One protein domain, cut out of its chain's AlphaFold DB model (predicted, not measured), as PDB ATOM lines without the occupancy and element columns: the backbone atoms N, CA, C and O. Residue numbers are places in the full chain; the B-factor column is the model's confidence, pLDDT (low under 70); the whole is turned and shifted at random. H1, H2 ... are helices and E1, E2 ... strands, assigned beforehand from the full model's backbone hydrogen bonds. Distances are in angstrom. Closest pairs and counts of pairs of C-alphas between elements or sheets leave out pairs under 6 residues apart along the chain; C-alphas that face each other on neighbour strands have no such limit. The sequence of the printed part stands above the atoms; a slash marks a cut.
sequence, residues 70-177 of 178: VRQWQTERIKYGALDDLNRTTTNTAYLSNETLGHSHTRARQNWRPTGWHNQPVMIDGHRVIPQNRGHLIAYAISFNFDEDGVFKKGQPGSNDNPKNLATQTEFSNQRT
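AT A GLANCE: This is residues 70 to 177 of the 178 residues of the protein "Putative DNA-entry nuclease (N-terminal), authentic frameshift" of Lactobacillus sakei subsp. sakei (strain 23K) (UniProt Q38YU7). With little regular structure, a body wound mostly of loops holds hairpin E5-E6 in its middle and hairpin E1-E2 towards one end, while hairpin E3-E4 makes an arm whose tip, residues 123 to 128, sticks out. The 108 printed residues run E1 to E6, then H1, with three antiparallel two-stranded sheets; the class is mostly strand, with 27 residues in named elements. It is only just compact, close to loose, with radius of gyration 15.2 A and spans of 51 by 35 by 25 A.

HOW THE PARTS SIT: E5, residues 132 to 136, and E6, residues 166 to 170, form a hairpin at 139 degrees; N 133 and O 169 are 2.8 A apart, within hydrogen-bond range. H1, residues 171 to 175, has its O i to N i+4 pair within range; its closest C-alphas to E5, Glu 171 and Gln 132, are 4.9 A apart. E4, residues 127 to 129, runs on into E5 at 40 degrees and forms a hairpin with E3, residues 122 to 124; N 124 and O 127 are 2.9 A apart. E1, residues 77 to 79, and E2, residues 93 to 95, form a hairpin, N 79 and O 93 2.8 A apart; both are apart from E5.

IN THESE COORDINATES: E5 measures 12.2 A and E6 12.5 A from first to last C-alpha. E1 begins at C-alpha 77 (-5.191, -8.105, -3.185); H1 ends at C-alpha 175 (-12.561, -0.423, -26.163).

THE WHOLE: The farthest C-alphas, Arg 71 and Gly 126, are 52.4 A apart. The printed part has no cut. Links E1 to E2, E2 to E3 and E5 to E6 are long. Residues 104 to 106 have pLDDT under 70.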
ATOM      1  N   VAL A  70       0.534 -18.765  -8.988       91.56
ATOM      2  CA  VAL A  70      -0.777 -18.649  -8.331       91.56
ATOM      3  C   VAL A  70      -0.748 -19.070  -6.858       91.56
ATOM      4  O   VAL A  70      -1.530 -18.560  -6.065       91.56
ATOM      5  N   ARG A  71       0.206 -19.916  -6.439       93.44
ATOM      6  CA  ARG A  71       0.331 -20.367  -5.040       93.44
ATOM      7  C   ARG A  71       0.715 -19.228  -4.088       93.44
ATOM      8  O   ARG A  71       0.482 -19.334  -2.889       93.44
ATOM      9  N   GLN A  72       1.265 -18.126  -4.605       91.50
ATOM     10  CA  GLN A  72       1.600 -16.930  -3.816       91.50
ATOM     11  C   GLN A  72       0.371 -16.047  -3.503       91.50
ATOM     12  O   GLN A  72       0.469 -15.051  -2.772       91.50
ATOM     13  N   TRP A  73      -0.793 -16.389  -4.056       94.75
ATOM     14  CA  TRP A  73      -2.009 -15.585  -4.012       94.75
ATOM     15  C   TRP A  73      -3.128 -16.366  -3.328       94.75
ATOM     16  O   TRP A  73      -3.874 -17.098  -3.959       94.75
ATOM     17  N   GLN A  74      -3.201 -16.214  -2.005       94.19
ATOM     18  CA  GLN A  74      -4.179 -16.909  -1.157       94.19
ATOM     19  C   GLN A  74      -5.354 -16.017  -0.742       94.19
ATOM     20  O   GLN A  74      -6.393 -16.522  -0.342       94.19
ATOM     21  N   THR A  75      -5.199 -14.695  -0.853       95.62
ATOM     22  CA  THR A  75      -6.238 -13.712  -0.523       95.62
ATOM     23  C   THR A  75      -6.259 -12.584  -1.542       95.62
ATOM     24  O   THR A  75      -5.198 -12.195  -2.054       95.62
ATOM     25  N   GLU A  76      -7.453 -12.060  -1.806       97.94
ATOM     26  CA  GLU A  76      -7.702 -10.928  -2.689       97.94
ATOM     27  C   GLU A  76      -6.786  -9.766  -2.322       97.94
ATOM     28  O   GLU A  76      -6.743  -9.297  -1.182       97.94
ATOM     29  N   ARG A  77      -6.026  -9.299  -3.308       97.62
ATOM     30  CA  ARG A  77      -5.191  -8.105  -3.185       97.62
ATOM     31  C   ARG A  77      -4.791  -7.622  -4.566       97.62
ATOM     32  O   ARG A  77      -4.636  -8.429  -5.485       97.62
ATOM     33  N   ILE A  78      -4.508  -6.334  -4.674       98.44
ATOM     34  CA  ILE A  78      -3.793  -5.762  -5.807       98.44
ATOM     35  C   ILE A  78      -2.424  -5.308  -5.310       98.44
ATOM     36  O   ILE A  78      -2.311  -4.504  -4.394       98.44
ATOM     37  N   LYS A  79      -1.364  -5.830  -5.920       98.00
ATOM     38  CA  LYS A  79      -0.016  -5.286  -5.770       98.00
ATOM     39  C   LYS A  79       0.179  -4.254  -6.867       98.00
ATOM     40  O   LYS A  79       0.432  -4.619  -8.015       98.00
ATOM     41  N   TYR A  80       0.018  -2.987  -6.506       98.44
ATOM     42  CA  TYR A  80       0.352  -1.882  -7.391       98.44
ATOM     43  C   TYR A  80       1.863  -1.688  -7.455       98.44
ATOM     44  O   TYR A  80       2.542  -1.685  -6.425       98.44
ATOM     45  N   GLY A  81       2.382  -1.488  -8.660       97.94
ATOM     46  CA  GLY A  81       3.739  -1.001  -8.838       97.94
ATOM     47  C   GLY A  81       3.851   0.462  -8.413       97.94
ATOM     48  O   GLY A  81       2.888   1.230  -8.505       97.94
ATOM     49  N   ALA A  82       5.039   0.862  -7.957       97.38
ATOM     50  CA  ALA A  82       5.347   2.280  -7.812       97.38
ATOM     51  C   ALA A  82       5.264   2.963  -9.183       97.38
ATOM     52  O   ALA A  82       5.526   2.334 -10.215       97.38
ATOM     53  N   LEU A  83       4.903   4.245  -9.191       97.31
ATOM     54  CA  LEU A  83       5.090   5.050 -10.390       97.31
ATOM     55  C   LEU A  83       6.588   5.133 -10.698       97.31
ATOM     56  O   LEU A  83       7.403   5.179  -9.776       97.31
ATOM     57  N   ASP A  84       6.946   5.132 -11.977       96.81
ATOM     58  CA  ASP A  84       8.329   5.393 -12.367       96.81
ATOM     59  C   ASP A  84       8.677   6.889 -12.287       96.81
ATOM     60  O   ASP A  84       7.830   7.730 -11.979       96.81
ATOM     61  N   ASP A  85       9.925   7.236 -12.609       97.62
ATOM     62  CA  ASP A  85      10.438   8.613 -12.535       97.62
ATOM     63  C   ASP A  85       9.711   9.603 -13.472       97.62
ATOM     64  O   ASP A  85       9.901  10.815 -13.374       97.62
ATOM     65  N   LEU A  86       8.861   9.108 -14.381       96.56
ATOM     66  CA  LEU A  86       8.010   9.904 -15.270       96.56
ATOM     67  C   LEU A  86       6.535   9.889 -14.834       96.56
ATOM     68  O   LEU A  86       5.651  10.257 -15.615       96.56
ATOM     69  N   ASN A  87       6.258   9.466 -13.599       96.88
ATOM     70  CA  ASN A  87       4.923   9.295 -13.028       96.88
ATOM     71  C   ASN A  87       4.032   8.316 -13.814       96.88
ATOM     72  O   ASN A  87       2.805   8.446 -13.814       96.88
ATOM     73  N   ARG A  88       4.624   7.340 -14.511       97.31
ATOM     74  CA  ARG A  88       3.868   6.329 -15.259       97.31
ATOM     75  C   ARG A  88       3.587   5.131 -14.365       97.31
ATOM     76  O   ARG A  88       4.444   4.704 -13.595       97.31
ATOM     77  N   THR A  89       2.390   4.567 -14.499       96.81
ATOM     78  CA  THR A  89       2.066   3.258 -13.922       96.81
ATOM     79  C   THR A  89       3.021   2.185 -14.454       96.81
ATOM     80  O   THR A  89       3.453   2.238 -15.609       96.81
ATOM     81  N   THR A  90       3.380   1.234 -13.594       95.88
ATOM     82  CA  THR A  90       4.325   0.163 -13.915       95.88
ATOM     83  C   THR A  90       3.614  -1.192 -13.937       95.88
ATOM     84  O   THR A  90       2.672  -1.385 -14.699       95.88
ATOM     85  N   THR A  91       4.074  -2.173 -13.165       95.62
ATOM     86  CA  THR A  91       3.474  -3.512 -13.148       95.62
ATOM     87  C   THR A  91       2.437  -3.604 -12.044       95.62
ATOM     88  O   THR A  91       2.775  -3.405 -10.881       95.62
ATOM     89  N   ASN A  92       1.213  -3.998 -12.396       97.69
ATOM     90  CA  ASN A  92       0.170  -4.335 -11.433       97.69
ATOM     91  C   ASN A  92      -0.118  -5.835 -11.488       97.69
ATOM     92  O   ASN A  92      -0.150  -6.438 -12.560       97.69
ATOM     93  N   THR A  93      -0.330  -6.457 -10.333       97.44
ATOM     94  CA  THR A  93      -0.769  -7.856 -10.257       97.44
ATOM     95  C   THR A  93      -1.903  -7.965  -9.260       97.44
ATOM     96  O   THR A  93      -1.803  -7.434  -8.157       97.44
ATOM     97  N   ALA A  94      -2.975  -8.650  -9.637       97.44
ATOM     98  CA  ALA A  94      -4.168  -8.770  -8.818       97.44
ATOM     99  C   ALA A  94      -4.554 -10.233  -8.620       97.44
ATOM    100  O   ALA A  94      -4.443 -11.036  -9.546       97.44
ATOM    101  N   TYR A  95      -5.048 -10.549  -7.426       97.69
ATOM    102  CA  TYR A  95      -5.867 -11.731  -7.197       97.69
ATOM    103  C   TYR A  95      -7.308 -11.282  -7.003       97.69
ATOM    104  O   TYR A  95      -7.602 -10.492  -6.105       97.69
ATOM    105  N   LEU A  96      -8.158 -11.744  -7.913       97.06
ATOM    106  CA  LEU A  96      -9.544 -11.345  -8.081       97.06
ATOM    107  C   LEU A  96     -10.460 -12.528  -7.775       97.06
ATOM    108  O   LEU A  96     -10.079 -13.682  -7.979       97.06
ATOM    109  N   SER A  97     -11.674 -12.229  -7.334       96.06
ATOM    110  CA  SER A  97     -12.705 -13.222  -7.042       96.06
ATOM    111  C   SER A  97     -14.083 -12.662  -7.396       96.06
ATOM    112  O   SER A  97     -14.212 -11.514  -7.821       96.06
ATOM    113  N   ASN A  98     -15.137 -13.457  -7.208       95.88
ATOM    114  CA  ASN A  98     -16.503 -12.971  -7.413       95.88
ATOM    115  C   ASN A  98     -16.837 -11.774  -6.510       95.88
ATOM    116  O   ASN A  98     -17.638 -10.930  -6.898       95.88
ATOM    117  N   GLU A  99     -16.192 -11.658  -5.344       95.25
ATOM    118  CA  GLU A  99     -16.371 -10.522  -4.437       95.25
ATOM    119  C   GLU A  99     -15.747  -9.231  -4.986       95.25
ATOM    120  O   GLU A  99     -16.083  -8.154  -4.511       95.25
ATOM    121  N   THR A 100     -14.848  -9.285  -5.975       95.69
ATOM    122  CA  THR A 100     -14.222  -8.081  -6.558       95.69
ATOM    123  C   THR A 100     -14.953  -7.581  -7.804       95.69
ATOM    124  O   THR A 100     -14.576  -6.554  -8.382       95.69
ATOM    125  N   LEU A 101     -16.007  -8.287  -8.228       94.88
ATOM    126  CA  LEU A 101     -16.861  -7.882  -9.335       94.88
ATOM    127  C   LEU A 101     -17.736  -6.695  -8.935       94.88
ATOM    128  O   LEU A 101     -18.395  -6.675  -7.898       94.88
ATOM    129  N   GLY A 102     -17.731  -5.687  -9.794       85.31
ATOM    130  CA  GLY A 102     -18.462  -4.450  -9.617       85.31
ATOM    131  C   GLY A 102     -19.723  -4.359 -10.446       85.31
ATOM    132  O   GLY A 102     -19.771  -4.806 -11.593       85.31
ATOM    133  N   HIS A 103     -20.704  -3.640  -9.915       73.81
ATOM    134  CA  HIS A 103     -21.869  -3.206 -10.669       73.81
ATOM    135  C   HIS A 103     -21.705  -1.727 -11.052       73.81
ATOM    136  O   HIS A 103     -21.463  -0.854 -10.216       73.81
ATOM    137  N   SER A 104     -21.787  -1.448 -12.356       62.81
ATOM    138  CA  SER A 104     -21.365  -0.193 -13.003       62.81
ATOM    139  C   SER A 104     -22.115   1.069 -12.556       62.81
ATOM    140  O   SER A 104     -21.657   2.175 -12.847       62.81
ATOM    141  N   HIS A 105     -23.217   0.925 -11.817       66.12
ATOM    142  CA  HIS A 105     -24.065   2.019 -11.332       66.12
ATOM    143  C   HIS A 105     -23.404   2.921 -10.267       66.12
ATOM    144  O   HIS A 105     -24.024   3.871  -9.802       66.12
ATOM    145  N   THR A 106     -22.155   2.652  -9.878       64.44
ATOM    146  CA  THR A 106     -21.403   3.388  -8.840       64.44
ATOM    147  C   THR A 106     -20.195   4.172  -9.369       64.44
ATOM    148  O   THR A 106     -19.393   4.675  -8.581       64.44
ATOM    149  N   ARG A 107     -20.034   4.314 -10.695       76.62
ATOM    150  CA  ARG A 107     -18.878   5.023 -11.273       76.62
ATOM    151  C   ARG A 107     -18.858   6.504 -10.877       76.62
ATOM    152  O   ARG A 107     -19.615   7.313 -11.408       76.62
ATOM    153  N   ALA A 108     -17.927   6.862  -9.999       83.75
ATOM    154  CA  ALA A 108     -17.595   8.250  -9.707       83.75
ATOM    155  C   ALA A 108     -16.776   8.882 -10.849       83.75
ATOM    156  O   ALA A 108     -16.151   8.192 -11.661       83.75
ATOM    157  N   ARG A 109     -16.740  10.216 -10.893       88.12
ATOM    158  CA  ARG A 109     -15.901  10.963 -11.840       88.12
ATOM    159  C   ARG A 109     -14.414  10.660 -11.613       88.12
ATOM    160  O   ARG A 109     -13.949  10.682 -10.479       88.12
ATOM    161  N   GLN A 110     -13.675  10.463 -12.705       91.25
ATOM    162  CA  GLN A 110     -12.210  10.396 -12.707       91.25
ATOM    163  C   GLN A 110     -11.602  11.793 -12.895       91.25
ATOM    164  O   GLN A 110     -11.917  12.497 -13.865       91.25
ATOM    165  N   ASN A 111     -10.714  12.186 -11.988       93.69
ATOM    166  CA  ASN A 111     -10.050  13.484 -11.959       93.69
ATOM    167  C   ASN A 111      -8.591  13.385 -12.407       93.69
ATOM    168  O   ASN A 111      -8.123  14.287 -13.109       93.69
ATOM    169  N   TRP A 112      -7.896  12.298 -12.059       94.62
ATOM    170  CA  TRP A 112      -6.486  12.104 -12.393       94.62
ATOM    171  C   TRP A 112      -6.253  12.145 -13.907       94.62
ATOM    172  O   TRP A 112      -7.113  11.760 -14.701       94.62
ATOM    173  N   ARG A 113      -5.093  12.637 -14.341       96.06
ATOM    174  CA  ARG A 113      -4.678  12.641 -15.749       96.06
ATOM    175  C   ARG A 113      -3.326  11.932 -15.827       96.06
ATOM    176  O   ARG A 113      -2.368  12.466 -15.277       96.06
ATOM    177  N   PRO A 114      -3.242  10.742 -16.447       97.25
ATOM    178  CA  PRO A 114      -1.984  10.009 -16.529       97.25
ATOM    179  C   PRO A 114      -0.947  10.751 -17.383       97.25
ATOM    180  O   PRO A 114      -1.276  11.651 -18.157       97.25
ATOM    181  N   THR A 115       0.323  10.368 -17.263       97.06
ATOM    182  CA  THR A 115       1.405  10.945 -18.074       97.06
ATOM    183  C   THR A 115       1.080  10.862 -19.571       97.06
ATOM    184  O   THR A 115       0.574   9.851 -20.064       97.06
ATOM    185  N   GLY A 116       1.350  11.951 -20.297       95.12
ATOM    186  CA  GLY A 116       1.049  12.073 -21.728       95.12
ATOM    187  C   GLY A 116      -0.428  12.318 -22.061       95.12
ATOM    188  O   GLY A 116      -0.810  12.195 -23.223       95.12
ATOM    189  N   TRP A 117      -1.266  12.656 -21.074       95.69
ATOM    190  CA  TRP A 117      -2.682  12.946 -21.295       95.69
ATOM    191  C   TRP A 117      -2.893  14.230 -22.110       95.69
ATOM    192  O   TRP A 117      -2.868  15.341 -21.576       95.69
ATOM    193  N   HIS A 118      -3.194  14.060 -23.397       91.69
ATOM    194  CA  HIS A 118      -3.525  15.132 -24.336       91.69
ATOM    195  C   HIS A 118      -4.809  14.775 -25.089       91.69
ATOM    196  O   HIS A 118      -4.855  14.717 -26.316       91.69
ATOM    197  N   ASN A 119      -5.867  14.503 -24.326       87.88
ATOM    198  CA  ASN A 119      -7.132  14.047 -24.881       87.88
ATOM    199  C   ASN A 119      -7.953  15.216 -25.445       87.88
ATOM    200  O   ASN A 119      -8.833  15.763 -24.773       87.88
ATOM    201  N   GLN A 120      -7.626  15.624 -26.668       88.75
ATOM    202  CA  GLN A 120      -8.408  16.580 -27.441       88.75
ATOM    203  C   GLN A 120      -9.237  15.826 -28.487       88.75
ATOM    204  O   GLN A 120      -8.671  15.055 -29.259       88.75
ATOM    205  N   PRO A 121     -10.568  16.020 -28.520       89.75
ATOM    206  CA  PRO A 121     -11.402  15.448 -29.566       89.75
ATOM    207  C   PRO A 121     -10.936  15.910 -30.947       89.75
ATOM    208  O   PRO A 121     -10.671  17.096 -31.139       89.75
ATOM    209  N   VAL A 122     -10.902  14.991 -31.904       90.31
ATOM    210  CA  VAL A 122     -10.576  15.268 -33.307       90.31
ATOM    211  C   VAL A 122     -11.774  14.948 -34.196       90.31
ATOM    212  O   VAL A 122     -12.650  14.179 -33.803       90.31
ATOM    213  N   MET A 123     -11.827  15.548 -35.383       93.38
ATOM    214  CA  MET A 123     -12.840  15.236 -36.392       93.38
ATOM    215  C   MET A 123     -12.230  14.311 -37.443       93.38
ATOM    216  O   MET A 123     -11.206  14.653 -38.028       93.38
ATOM    217  N   ILE A 124     -12.856  13.162 -37.680       88.12
ATOM    218  CA  ILE A 124     -12.477  12.203 -38.724       88.12
ATOM    219  C   ILE A 124     -13.743  11.902 -39.520       88.12
ATOM    220  O   ILE A 124     -14.745  11.506 -38.930       88.12
ATOM    221  N   ASP A 125     -13.727  12.172 -40.824       91.94
ATOM    222  CA  ASP A 125     -14.865  11.955 -41.733       91.94
ATOM    223  C   ASP A 125     -16.194  12.555 -41.231       91.94
ATOM    224  O   ASP A 125     -17.262  11.967 -41.353       91.94
ATOM    225  N   GLY A 126     -16.132  13.739 -40.610       93.81
ATOM    226  CA  GLY A 126     -17.306  14.418 -40.046       93.81
ATOM    227  C   GLY A 126     -17.764  13.899 -38.676       93.81
ATOM    228  O   GLY A 126     -18.671  14.482 -38.081       93.81
ATOM    229  N   HIS A 127     -17.108  12.880 -38.116       90.69
ATOM    230  CA  HIS A 127     -17.402  12.331 -36.795       90.69
ATOM    231  C   HIS A 127     -16.402  12.810 -35.740       90.69
ATOM    232  O   HIS A 127     -15.191  12.834 -35.957       90.69
ATOM    233  N   ARG A 128     -16.913  13.165 -34.555       91.44
ATOM    234  CA  ARG A 128     -16.086  13.521 -33.399       91.44
ATOM    235  C   ARG A 128     -15.539  12.260 -32.740       91.44
ATOM    236  O   ARG A 128     -16.305  11.457 -32.214       91.44
ATOM    237  N   VAL A 129     -14.220  12.141 -32.696       89.75
ATOM    238  CA  VAL A 129     -13.495  11.012 -32.110       89.75
ATOM    239  C   VAL A 129     -12.738  11.476 -30.871       89.75
ATOM    240  O   VAL A 129     -12.091  12.523 -30.874       89.75
ATOM    241  N   ILE A 130     -12.825  10.695 -29.794       91.69
ATOM    242  CA  ILE A 130     -11.995  10.862 -28.598       91.69
ATOM    243  C   ILE A 130     -10.775   9.955 -28.772       91.69
ATOM    244  O   ILE A 130     -10.943   8.739 -28.751       91.69
ATOM    245  N   PRO A 131      -9.562  10.493 -28.969       91.56
ATOM    246  CA  PRO A 131      -8.412   9.664 -29.322       91.56
ATOM    247  C   PRO A 131      -7.892   8.825 -28.150       91.56
ATOM    248  O   PRO A 131      -7.271   7.785 -28.372       91.56
ATOM    249  N   GLN A 132      -8.108   9.272 -26.906       94.56
ATOM    250  CA  GLN A 132      -7.494   8.682 -25.719       94.56
ATOM    251  C   GLN A 132      -8.506   8.446 -24.592       94.56
ATOM    252  O   GLN A 132      -9.388   9.263 -24.336       94.56
ATOM    253  N   ASN A 133      -8.318   7.357 -23.855       94.62
ATOM    254  CA  ASN A 133      -9.014   7.032 -22.618       94.62
ATOM    255  C   ASN A 133      -8.023   6.911 -21.460       94.62
ATOM    256  O   ASN A 133      -6.814   6.746 -21.649       94.62
ATOM    257  N   ARG A 134      -8.556   6.992 -20.237       96.12
ATOM    258  CA  ARG A 134      -7.832   6.583 -19.032       96.12
ATOM    259  C   ARG A 134      -7.866   5.060 -18.989       96.12
ATOM    260  O   ARG A 134      -8.859   4.495 -18.542       96.12
ATOM    261  N   GLY A 135      -6.826   4.432 -19.518       96.25
ATOM    262  CA  GLY A 135      -6.700   2.984 -19.572       96.25
ATOM    263  C   GLY A 135      -6.375   2.418 -18.199       96.25
ATOM    264  O   GLY A 135      -5.359   2.785 -17.609       96.25
ATOM    265  N   HIS A 136      -7.238   1.543 -17.689       96.94
ATOM    266  CA  HIS A 136      -7.010   0.813 -16.444       96.94
ATOM    267  C   HIS A 136      -6.134  -0.418 -16.696       96.94
ATOM    268  O   HIS A 136      -6.478  -1.236 -17.545       96.94
ATOM    269  N   LEU A 137      -5.058  -0.607 -15.922       97.69
ATOM    270  CA  LEU A 137      -4.260  -1.846 -15.992       97.69
ATOM    271  C   LEU A 137      -5.019  -3.028 -15.374       97.69
ATOM    272  O   LEU A 137      -5.045  -4.118 -15.935       97.69
ATOM    273  N   ILE A 138      -5.662  -2.805 -14.227       97.69
ATOM    274  CA  ILE A 138      -6.667  -3.701 -13.649       97.69
ATOM    275  C   ILE A 138      -8.026  -3.046 -13.848       97.69
ATOM    276  O   ILE A 138      -8.275  -1.978 -13.286       97.69
ATOM    277  N   ALA A 139      -8.891  -3.656 -14.657       95.25
ATOM    278  CA  ALA A 139     -10.153  -3.046 -15.052       95.25
ATOM    279  C   ALA A 139     -11.023  -2.667 -13.842       95.25
ATOM    280  O   ALA A 139     -11.163  -3.423 -12.880       95.25
ATOM    281  N   TYR A 140     -11.670  -1.501 -13.920       94.25
ATOM    282  CA  TYR A 140     -12.503  -0.999 -12.829       94.25
ATOM    283  C   TYR A 140     -13.566  -2.012 -12.374       94.25
ATOM    284  O   TYR A 140     -13.707  -2.263 -11.180       94.25
ATOM    285  N   ALA A 141     -14.250  -2.641 -13.336       93.50
ATOM    286  CA  ALA A 141     -15.355  -3.571 -13.105       93.50
ATOM    287  C   ALA A 141     -14.975  -4.849 -12.335       93.50
ATOM    288  O   ALA A 141     -15.867  -5.549 -11.876       93.50
ATOM    289  N   ILE A 142     -13.685  -5.151 -12.188       96.00
ATOM    290  CA  ILE A 142     -13.192  -6.330 -11.459       96.00
ATOM    291  C   ILE A 142     -12.322  -5.943 -10.257       96.00
ATOM    292  O   ILE A 142     -11.670  -6.800  -9.670       96.00
ATOM    293  N   SER A 143     -12.292  -4.655  -9.900       96.38
ATOM    294  CA  SER A 143     -11.443  -4.112  -8.832       96.38
ATOM    295  C   SER A 143     -12.229  -3.603  -7.622       96.38
ATOM    296  O   SER A 143     -11.673  -2.874  -6.804       96.38
ATOM    297  N   PHE A 144     -13.516  -3.932  -7.512       95.56
ATOM    298  CA  PHE A 144     -14.335  -3.502  -6.382       95.56
ATOM    299  C   PHE A 144     -13.852  -4.148  -5.089       95.56
ATOM    300  O   PHE A 144     -13.170  -5.172  -5.109       95.56
ATOM    301  N   ASN A 145     -14.203  -3.529  -3.961       95.81
ATOM    302  CA  ASN A 145     -13.761  -3.952  -2.637       95.81
ATOM    303  C   ASN A 145     -12.238  -3.897  -2.437       95.81
ATOM    304  O   ASN A 145     -11.747  -4.465  -1.473       95.81
ATOM    305  N   PHE A 146     -11.491  -3.177  -3.277       97.25
ATOM    306  CA  PHE A 146     -10.106  -2.793  -2.997       97.25
ATOM    307  C   PHE A 146     -10.011  -1.301  -2.697       97.25
ATOM    308  O   PHE A 146     -10.633  -0.490  -3.384       97.25
ATOM    309  N   ASP A 147      -9.212  -0.938  -1.697       96.19
ATOM    310  CA  ASP A 147      -8.822   0.457  -1.481       96.19
ATOM    311  C   ASP A 147      -7.713   0.917  -2.455       96.19
ATOM    312  O   ASP A 147      -7.290   0.195  -3.365       96.19
ATOM    313  N   GLU A 148      -7.243   2.155  -2.280       95.44
ATOM    314  CA  GLU A 148      -6.213   2.780  -3.122       95.44
ATOM    315  C   GLU A 148      -4.833   2.099  -3.059       95.44
ATOM    316  O   GLU A 148      -4.005   2.262  -3.967       95.44
ATOM    317  N   ASP A 149      -4.601   1.285  -2.032       97.44
ATOM    318  CA  ASP A 149      -3.384   0.500  -1.852       97.44
ATOM    319  C   ASP A 149      -3.541  -0.954  -2.293       97.44
ATOM    320  O   ASP A 149      -2.558  -1.691  -2.346       97.44
ATOM    321  N   GLY A 150      -4.749  -1.343  -2.707       97.62
ATOM    322  CA  GLY A 150      -5.036  -2.676  -3.215       97.62
ATOM    323  C   GLY A 150      -5.331  -3.681  -2.106       97.62
ATOM    324  O   GLY A 150      -5.269  -4.888  -2.345       97.62
ATOM    325  N   VAL A 151      -5.655  -3.208  -0.902       98.06
ATOM    326  CA  VAL A 151      -6.087  -4.051   0.213       98.06
ATOM    327  C   VAL A 151      -7.580  -4.318   0.083       98.06
ATOM    328  O   VAL A 151      -8.371  -3.392  -0.118       98.06
ATOM    329  N   PHE A 152      -7.975  -5.587   0.207       97.62
ATOM    330  CA  PHE A 152      -9.383  -5.965   0.175       97.62
ATOM    331  C   PHE A 152     -10.121  -5.417   1.403       97.62
ATOM    332  O   PHE A 152      -9.811  -5.762   2.545       97.62
ATOM    333  N   LYS A 153     -11.109  -4.561   1.161       96.25
ATOM    334  CA  LYS A 153     -12.006  -3.943   2.135       96.25
ATOM    335  C   LYS A 153     -13.384  -3.791   1.492       96.25
ATOM    336  O   LYS A 153     -13.570  -3.016   0.551       96.25
ATOM    337  N   LYS A 154     -14.365  -4.526   2.015       94.56
ATOM    338  CA  LYS A 154     -15.739  -4.505   1.501       94.56
ATOM    339  C   LYS A 154     -16.320  -3.086   1.523       94.56
ATOM    340  O   LYS A 154     -16.148  -2.358   2.496       94.56
ATOM    341  N   GLY A 155     -17.003  -2.706   0.448       92.12
ATOM    342  CA  GLY A 155     -17.584  -1.377   0.249       92.12
ATOM    343  C   GLY A 155     -16.644  -0.361  -0.404       92.12
ATOM    344  O   GLY A 155     -17.095   0.731  -0.739       92.12
ATOM    345  N   GLN A 156     -15.366  -0.695  -0.623       93.62
ATOM    346  CA  GLN A 156     -14.468   0.198  -1.352       93.62
ATOM    347  C   GLN A 156     -14.842   0.278  -2.840       93.62
ATOM    348  O   GLN A 156     -15.176  -0.745  -3.450       93.62
ATOM    349  N   PRO A 157     -14.741   1.473  -3.453       91.00
ATOM    350  CA  PRO A 157     -15.172   1.694  -4.827       91.00
ATOM    351  C   PRO A 157     -14.244   1.037  -5.850       91.00
ATOM    352  O   PRO A 157     -14.595   1.004  -7.023       91.00
ATOM    353  N   GLY A 158     -13.074   0.546  -5.436       93.88
ATOM    354  CA  GLY A 158     -12.068  -0.016  -6.321       93.88
ATOM    355  C   GLY A 158     -11.156   1.026  -6.957       93.88
ATOM    356  O   GLY A 158     -11.029   2.163  -6.506       93.88
ATOM    357  N   SER A 159     -10.510   0.642  -8.055       94.06
ATOM    358  CA  SER A 159      -9.386   1.383  -8.644       94.06
ATOM    359  C   SER A 159      -9.777   2.521  -9.608       94.06
ATOM    360  O   SER A 159      -9.009   2.857 -10.510       94.06
ATOM    361  N   ASN A 160     -10.967   3.123  -9.445       93.06
ATOM    362  CA  ASN A 160     -11.570   4.044 -10.427       93.06
ATOM    363  C   ASN A 160     -10.617   5.152 -10.903       93.06
ATOM    364  O   ASN A 160     -10.422   5.317 -12.104       93.06
ATOM    365  N   ASP A 161     -10.019   5.886  -9.965       95.12
ATOM    366  CA  ASP A 161      -9.175   7.057 -10.239       95.12
ATOM    367  C   ASP A 161      -7.759   6.904  -9.654       95.12
ATOM    368  O   ASP A 161      -7.118   7.878  -9.274       95.12
ATOM    369  N   ASN A 162      -7.276   5.659  -9.535       96.88
ATOM    370  CA  ASN A 162      -5.994   5.368  -8.895       96.88
ATOM    371  C   ASN A 162      -4.818   5.678  -9.847       96.88
ATOM    372  O   ASN A 162      -4.699   5.015 -10.884       96.88
ATOM    373  N   PRO A 163      -3.901   6.608  -9.510       97.31
ATOM    374  CA  PRO A 163      -2.779   6.970 -10.380       97.31
ATOM    375  C   PRO A 163      -1.836   5.792 -10.657       97.31
ATOM    376  O   PRO A 163      -1.277   5.702 -11.749       97.31
ATOM    377  N   LYS A 164      -1.721   4.836  -9.725       98.12
ATOM    378  CA  LYS A 164      -0.920   3.613  -9.890       98.12
ATOM    379  C   LYS A 164      -1.550   2.618 -10.876       98.12
ATOM    380  O   LYS A 164      -0.908   1.632 -11.225       98.12
ATOM    381  N   ASN A 165      -2.777   2.849 -11.344       98.12
ATOM    382  CA  ASN A 165      -3.525   1.931 -12.209       98.12
ATOM    383  C   ASN A 165      -4.015   2.561 -13.521       98.12
ATOM    384  O   ASN A 165      -4.766   1.913 -14.245       98.12
ATOM    385  N   LEU A 166      -3.621   3.802 -13.825       97.62
ATOM    386  CA  LEU A 166      -4.100   4.537 -14.994       97.62
ATOM    387  C   LEU A 166      -2.960   4.914 -15.941       97.62
ATOM    388  O   LEU A 166      -1.962   5.506 -15.531       97.62
ATOM    389  N   ALA A 167      -3.161   4.645 -17.230       97.38
ATOM    390  CA  ALA A 167      -2.286   5.063 -18.318       97.38
ATOM    391  C   ALA A 167      -3.067   5.835 -19.391       97.38
ATOM    392  O   ALA A 167      -4.276   5.659 -19.557       97.38
ATOM    393  N   THR A 168      -2.378   6.694 -20.140       97.25
ATOM    394  CA  THR A 168      -2.939   7.257 -21.373       97.25
ATOM    395  C   THR A 168      -2.981   6.147 -22.417       97.25
ATOM    396  O   THR A 168      -1.934   5.652 -22.826       97.25
ATOM    397  N   GLN A 169      -4.177   5.746 -22.840       95.44
ATOM    398  CA  GLN A 169      -4.373   4.638 -23.776       95.44
ATOM    399  C   GLN A 169      -5.227   5.098 -24.957       95.44
ATOM    400  O   GLN A 169      -6.139   5.898 -24.773       95.44
ATOM    401  N   THR A 170      -4.950   4.619 -26.173       92.56
ATOM    402  CA  THR A 170      -5.806   4.936 -27.330       92.56
ATOM    403  C   THR A 170      -7.226   4.420 -27.104       92.56
ATOM    404  O   THR A 170      -7.410   3.372 -26.483       92.56
ATOM    405  N   GLU A 171      -8.240   5.128 -27.606       91.88
ATOM    406  CA  GLU A 171      -9.634   4.677 -27.479       91.88
ATOM    407  C   GLU A 171      -9.822   3.270 -28.045       91.88
ATOM    408  O   GLU A 171     -10.350   2.402 -27.347       91.88
ATOM    409  N   PHE A 172      -9.256   3.029 -29.227       90.69
ATOM    410  CA  PHE A 172      -9.283   1.740 -29.897       90.69
ATOM    411  C   PHE A 172      -8.750   0.610 -29.007       90.69
ATOM    412  O   PHE A 172      -9.476  -0.344 -28.732       90.69
ATOM    413  N   SER A 173      -7.521   0.730 -28.483       92.44
ATOM    414  CA  SER A 173      -6.922  -0.340 -27.665       92.44
ATOM    415  C   SER A 173      -7.589  -0.532 -26.302       92.44
ATOM    416  O   SER A 173      -7.398  -1.571 -25.678       92.44
ATOM    417  N   ASN A 174      -8.364   0.450 -25.837       93.75
ATOM    418  CA  ASN A 174      -9.114   0.365 -24.589       93.75
ATOM    419  C   ASN A 174     -10.529  -0.218 -24.774       93.75
ATOM    420  O   ASN A 174     -11.098  -0.708 -23.804       93.75
ATOM    421  N   GLN A 175     -11.135  -0.105 -25.962       90.56
ATOM    422  CA  GLN A 175     -12.561  -0.423 -26.163       90.56
ATOM    423  C   GLN A 175     -12.855  -1.485 -27.229       90.56
ATOM    424  O   GLN A 175     -13.980  -1.975 -27.271       90.56
ATOM    425  N   ARG A 176     -11.913  -1.800 -28.128       87.44
ATOM    426  CA  ARG A 176     -12.205  -2.545 -29.372       87.44
ATOM    427  C   ARG A 176     -11.392  -3.824 -29.566       87.44
ATOM    428  O   ARG A 176     -11.571  -4.496 -30.573       87.44
ATOM    429  N   THR A 177     -10.471  -4.128 -28.660       82.12
ATOM    430  CA  THR A 177      -9.440  -5.162 -28.849       82.12
ATOM    431  C   THR A 177      -9.673  -6.434 -28.037       82.12
ATOM    432  O   THR A 177      -8.881  -7.366 -28.155       82.12
TER     433      THR A 177